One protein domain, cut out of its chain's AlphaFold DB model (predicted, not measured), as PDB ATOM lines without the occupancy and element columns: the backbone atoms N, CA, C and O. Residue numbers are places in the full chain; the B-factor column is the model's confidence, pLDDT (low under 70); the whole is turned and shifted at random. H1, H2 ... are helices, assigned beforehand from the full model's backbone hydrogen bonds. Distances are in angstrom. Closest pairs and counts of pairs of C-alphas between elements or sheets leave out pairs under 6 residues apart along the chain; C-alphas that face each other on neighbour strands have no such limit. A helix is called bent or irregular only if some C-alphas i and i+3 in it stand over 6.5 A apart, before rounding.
ATOM      1  N   LEU A   2      44.869   4.773 -39.031       81.12
ATOM      2  CA  LEU A   2      45.108   5.605 -40.233       81.12
ATOM      3  C   LEU A   2      45.998   6.830 -39.956       81.12
ATOM      4  O   LEU A   2      46.954   7.073 -40.680       81.12
ATOM      5  N   CYS A   3      45.723   7.578 -38.881       85.44
ATOM      6  CA  CYS A   3      46.561   8.720 -38.485       85.44
ATOM      7  C   CYS A   3      48.002   8.282 -38.163       85.44
ATOM      8  O   CYS A   3      48.946   8.910 -38.635       85.44
ATOM      9  N   ASP A   4      48.157   7.162 -37.450       86.00
ATOM     10  CA  ASP A   4      49.464   6.613 -37.061       86.00
ATOM     11  C   ASP A   4      50.282   6.160 -38.278       86.00
ATOM     12  O   ASP A   4      51.475   6.441 -38.352       86.00
ATOM     13  N   LEU A   5      49.635   5.532 -39.269       90.62
ATOM     14  CA  LEU A   5      50.265   5.121 -40.530       90.62
ATOM     15  C   LEU A   5      50.847   6.317 -41.300       90.62
ATOM     16  O   LEU A   5      51.873   6.194 -41.962       90.62
ATOM     17  N   HIS A   6      50.199   7.478 -41.196       89.25
ATOM     18  CA  HIS A   6      50.620   8.713 -41.851       89.25
ATOM     19  C   HIS A   6      51.456   9.635 -40.949       89.25
ATOM     20  O   HIS A   6      51.748  10.764 -41.339       89.25
ATOM     21  N   GLY A   7      51.840   9.190 -39.746       91.88
ATOM     22  CA  GLY A   7      52.631   9.994 -38.808       91.88
ATOM     23  C   GLY A   7      51.909  11.248 -38.302       91.88
ATOM     24  O   GLY A   7      52.550  12.205 -37.867       91.88
ATOM     25  N   HIS A   8      50.578  11.273 -38.373       90.19
ATOM     26  CA  HIS A   8      49.766  12.381 -37.893       90.19
ATOM     27  C   HIS A   8      49.182  12.077 -36.510       90.19
ATOM     28  O   HIS A   8      48.754  10.951 -36.256       90.19
ATOM     29  N   PRO A   9      49.091  13.080 -35.616       90.81
ATOM     30  CA  PRO A   9      48.426  12.892 -34.336       90.81
ATOM     31  C   PRO A   9      46.949  12.563 -34.559       90.81
ATOM     32  O   PRO A   9      46.282  13.175 -35.401       90.81
ATOM     33  N   HIS A  10      46.436  11.609 -33.785       89.00
ATOM     34  CA  HIS A  10      45.028  11.238 -33.817       89.00
ATOM     35  C   HIS A  10      44.140  12.459 -33.534       89.00
ATOM     36  O   HIS A  10      44.280  13.127 -32.508       89.00
ATOM     37  N   LYS A  11      43.192  12.731 -34.435       89.44
ATOM     38  CA  LYS A  11      42.222  13.828 -34.321       89.44
ATOM     39  C   LYS A  11      40.826  13.254 -34.047       89.44
ATOM     40  O   LYS A  11      40.184  12.795 -34.992       89.44
ATOM     41  N   PRO A  12      40.317  13.313 -32.798       89.50
ATOM     42  CA  PRO A  12      39.036  12.696 -32.434       89.50
ATOM     43  C   PRO A  12      37.842  13.166 -33.274       89.50
ATOM     44  O   PRO A  12      36.990  12.361 -33.633       89.50
ATOM     45  N   HIS A  13      37.803  14.447 -33.650       91.50
ATOM     46  CA  HIS A  13      36.718  14.990 -34.470       91.50
ATOM     47  C   HIS A  13      36.673  14.390 -35.884       91.50
ATOM     48  O   HIS A  13      35.586  14.136 -36.388       91.50
ATOM     49  N   LEU A  14      37.828  14.121 -36.510       89.75
ATOM     50  CA  LEU A  14      37.873  13.486 -37.835       89.75
ATOM     51  C   LEU A  14      37.444  12.022 -37.762       89.75
ATOM     52  O   LEU A  14      36.730  11.556 -38.642       89.75
ATOM     53  N   HIS A  15      37.848  11.311 -36.706       86.50
ATOM     54  CA  HIS A  15      37.391   9.945 -36.461       86.50
ATOM     55  C   HIS A  15      35.867   9.889 -36.312       86.50
ATOM     56  O   HIS A  15      35.215   9.072 -36.955       86.50
ATOM     57  N   LEU A  16      35.295  10.794 -35.510       89.44
ATOM     58  CA  LEU A  16      33.852  10.876 -35.314       89.44
ATOM     59  C   LEU A  16      33.118  11.192 -36.624       89.44
ATOM     60  O   LEU A  16      32.179  10.484 -36.967       89.44
ATOM     61  N   GLN A  17      33.568  12.202 -37.375       93.06
ATOM     62  CA  GLN A  17      32.963  12.570 -38.662       93.06
ATOM     63  C   GLN A  17      33.022  11.425 -39.676       93.06
ATOM     64  O   GLN A  17      32.034  11.157 -40.355       93.06
ATOM     65  N   LEU A  18      34.160  10.728 -39.764       91.00
ATOM     66  CA  LEU A  18      34.318   9.581 -40.653       91.00
ATOM     67  C   LEU A  18      33.406   8.423 -40.242       91.00
ATOM     68  O   LEU A  18      32.726   7.864 -41.096       91.00
ATOM     69  N   SER A  19      33.368   8.090 -38.950       89.12
ATOM     70  CA  SER A  19      32.502   7.038 -38.408       89.12
ATOM     71  C   SER A  19      31.025   7.342 -38.679       89.12
ATOM     72  O   SER A  19      30.307   6.513 -39.229       89.12
ATOM     73  N   GLN A  20      30.585   8.576 -38.419       90.81
ATOM     74  CA  GLN A  20      29.218   9.019 -38.703       90.81
ATOM     75  C   GLN A  20      28.880   8.941 -40.197       90.81
ATOM     76  O   GLN A  20      27.829   8.416 -40.558       90.81
ATOM     77  N   ALA A  21      29.766   9.428 -41.071       95.06
ATOM     78  CA  ALA A  21      29.558   9.369 -42.515       95.06
ATOM     79  C   ALA A  21      29.497   7.921 -43.027       95.06
ATOM     80  O   ALA A  21      28.642   7.592 -43.848       95.06
ATOM     81  N   TYR A  22      30.368   7.052 -42.512       92.38
ATOM     82  CA  TYR A  22      30.375   5.630 -42.838       92.38
ATOM     83  C   TYR A  22      29.094   4.931 -42.370       92.38
ATOM     84  O   TYR A  22      28.485   4.202 -43.148       92.38
ATOM     85  N   ASN A  23      28.630   5.206 -41.150       90.19
ATOM     86  CA  ASN A  23      27.386   4.642 -40.631       90.19
ATOM     87  C   ASN A  23      26.188   5.053 -41.494       90.19
ATOM     88  O   ASN A  23      25.394   4.199 -41.877       90.19
ATOM     89  N   VAL A  24      26.085   6.333 -41.874       92.88
ATOM     90  CA  VAL A  24      25.028   6.811 -42.785       92.88
ATOM     91  C   VAL A  24      25.117   6.119 -44.146       92.88
ATOM     92  O   VAL A  24      24.097   5.695 -44.682       92.88
ATOM     93  N   TYR A  25      26.322   5.956 -44.694       94.88
ATOM     94  CA  TYR A  25      26.534   5.228 -45.946       94.88
ATOM     95  C   TYR A  25      26.051   3.774 -45.868       94.88
ATOM     96  O   TYR A  25      25.292   3.336 -46.730       94.88
ATOM     97  N   VAL A  26      26.436   3.043 -44.820       91.81
ATOM     98  CA  VAL A  26      26.010   1.652 -44.616       91.81
ATOM     99  C   VAL A  26      24.495   1.565 -44.433       91.81
ATOM    100  O   VAL A  26      23.870   0.705 -45.042       91.81
ATOM    101  N   LEU A  27      23.884   2.473 -43.666       91.25
ATOM    102  CA  LEU A  27      22.428   2.509 -43.493       91.25
ATOM    103  C   LEU A  27      21.694   2.731 -44.821       91.25
ATOM    104  O   LEU A  27      20.716   2.041 -45.088       91.25
ATOM    105  N   MET A  28      22.188   3.630 -45.678       94.94
ATOM    106  CA  MET A  28      21.614   3.830 -47.014       94.94
ATOM    107  C   MET A  28      21.714   2.572 -47.883       94.94
ATOM    108  O   MET A  28      20.775   2.262 -48.610       94.94
ATOM    109  N   LEU A  29      22.835   1.844 -47.817       93.94
ATOM    110  CA  LEU A  29      22.983   0.584 -48.547       93.94
ATOM    111  C   LEU A  29      22.014  -0.489 -48.049       93.94
ATOM    112  O   LEU A  29      21.448  -1.208 -48.863       93.94
ATOM    113  N   LEU A  30      21.822  -0.593 -46.732       91.00
ATOM    114  CA  LEU A  30      20.913  -1.576 -46.147       91.00
ATOM    115  C   LEU A  30      19.459  -1.295 -46.508       91.00
ATOM    116  O   LEU A  30      18.748  -2.220 -46.884       91.00
ATOM    117  N   GLU A  31      19.049  -0.029 -46.460       92.75
ATOM    118  CA  GLU A  31      17.706   0.378 -46.876       92.75
ATOM    119  C   GLU A  31      17.475   0.075 -48.362       92.75
ATOM    120  O   GLU A  31      16.453  -0.488 -48.741       92.75
ATOM    121  N   LEU A  32      18.452   0.398 -49.218       95.00
ATOM    122  CA  LEU A  32      18.362   0.104 -50.646       95.00
ATOM    123  C   LEU A  32      18.255  -1.403 -50.905       95.00
ATOM    124  O   LEU A  32      17.443  -1.826 -51.725       95.00
ATOM    125  N   GLU A  33      19.060  -2.205 -50.211       92.06
ATOM    126  CA  GLU A  33      19.002  -3.661 -50.300       92.06
ATOM    127  C   GLU A  33      17.624  -4.173 -49.864       92.06
ATOM    128  O   GLU A  33      17.016  -4.958 -50.584       92.06
ATOM    129  N   GLU A  34      17.077  -3.685 -48.747       91.00
ATOM    130  CA  GLU A  34      15.738  -4.055 -48.276       91.00
ATOM    131  C   GLU A  34      14.657  -3.717 -49.312       91.00
ATOM    132  O   GLU A  34      13.829  -4.568 -49.644       91.00
ATOM    133  N   MET A  35      14.713  -2.521 -49.905       94.69
ATOM    134  CA  MET A  35      13.805  -2.114 -50.981       94.69
ATOM    135  C   MET A  35      13.904  -3.037 -52.201       94.69
ATOM    136  O   MET A  35      12.880  -3.409 -52.778       94.69
ATOM    137  N   VAL A  36      15.120  -3.414 -52.605       94.69
ATOM    138  CA  VAL A  36      15.349  -4.327 -53.732       94.69
ATOM    139  C   VAL A  36      14.813  -5.720 -53.413       94.69
ATOM    140  O   VAL A  36      14.082  -6.287 -54.222       94.69
ATOM    141  N   GLN A  37      15.121  -6.261 -52.233       91.94
ATOM    142  CA  GLN A  37      14.632  -7.573 -51.813       91.94
ATOM    143  C   GLN A  37      13.099  -7.589 -51.744       91.94
ATOM    144  O   GLN A  37      12.477  -8.527 -52.240       91.94
ATOM    145  N   HIS A  38      12.471  -6.531 -51.227       93.62
ATOM    146  CA  HIS A  38      11.014  -6.402 -51.215       93.62
ATOM    147  C   HIS A  38      10.424  -6.339 -52.632       93.62
ATOM    148  O   HIS A  38       9.487  -7.072 -52.943       93.62
ATOM    149  N   ALA A  39      11.005  -5.535 -53.530       96.31
ATOM    150  CA  ALA A  39      10.555  -5.437 -54.920       96.31
ATOM    151  C   ALA A  39      10.669  -6.770 -55.684       96.31
ATOM    152  O   ALA A  39       9.859  -7.045 -56.571       96.31
ATOM    153  N   LEU A  40      11.650  -7.606 -55.329       94.19
ATOM    154  CA  LEU A  40      11.835  -8.950 -55.881       94.19
ATOM    155  C   LEU A  40      10.995 -10.029 -55.164       94.19
ATOM    156  O   LEU A  40      10.981 -11.181 -55.596       94.19
ATOM    157  N   GLY A  41      10.275  -9.687 -54.090       91.00
ATOM    158  CA  GLY A  41       9.492 -10.641 -53.292       91.00
ATOM    159  C   GLY A  41      10.350 -11.605 -52.461       91.00
ATOM    160  O   GLY A  41       9.933 -12.730 -52.167       91.00
ATOM    161  N   HIS A  42      11.567 -11.180 -52.125       90.94
ATOM    162  CA  HIS A  42      12.556 -11.911 -51.334       90.94
ATOM    163  C   HIS A  42      12.518 -11.550 -49.835       90.94
ATOM    164  O   HIS A  42      13.403 -11.918 -49.064       90.94
ATOM    165  N   ASP A  43      11.485 -10.833 -49.406       87.75
ATOM    166  CA  ASP A  43      11.245 -10.365 -48.039       87.75
ATOM    167  C   ASP A  43      10.547 -11.404 -47.140       87.75
ATOM    168  O   ASP A  43      10.283 -11.158 -45.963       87.75
ATOM    169  N   LYS A  44      10.254 -12.594 -47.675       86.81
ATOM    170  CA  LYS A  44       9.635 -13.682 -46.909       86.81
ATOM    171  C   LYS A  44      10.594 -14.226 -45.837       86.81
ATOM    172  O   LYS A  44      11.803 -14.326 -46.078       86.81
TER     173      LYS A  44
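What this domain is: This is residues 2 to 44 of the 199 residues of an uncharacterized protein of Dacryopinax primogenitus (strain DJM 731) (UniProt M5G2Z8). One long helix, H2, not bent, makes most of the length of a rod, and before its first residue, Pro 12, the backbone turns aside into a short stretch, residues 2 to 11, with one small helical turn, H1. The two helices have no contact, and residues 40 to 44 form a short tail past the other end of H2. The printed part has 43 residues, with two named helices in the order H1, H2 and no named strand; the class is all helix. The whole is extended, with a radius of gyration of the C-alphas of 16.9 A and spans of 50 by 17 by 11 A.

Where its parts are: H1 holds residues 2 to 5, beginning at C-alpha 2 at (45.108, 5.605, -40.233), and measures 5.2 A from first to last C-alpha. H2 holds residues 12 to 39 and measures 40.6 A, from C-alpha 12 at (39.036, 12.696, -32.434) to C-alpha 39 at (10.555, -5.437, -54.920).

How they stand to each other: H1 and H2 are apart, with no C-alpha of the one within 8 A of the other. Residues 16 to 33 of H2 stand free. In H2 every O i to N i+4 pair is within hydrogen-bond range; H1 is too short for such a pair, and its one O i to N i+3 pair is within range.

The domain as a whole: The C-alphas of Gly 7 and Gly 41, the two farthest apart, are 50.0 A apart. The link from H1 to H2 is short, with 6 residues. The printed part has no cut, and no printed residue is under 70 in pLDDT.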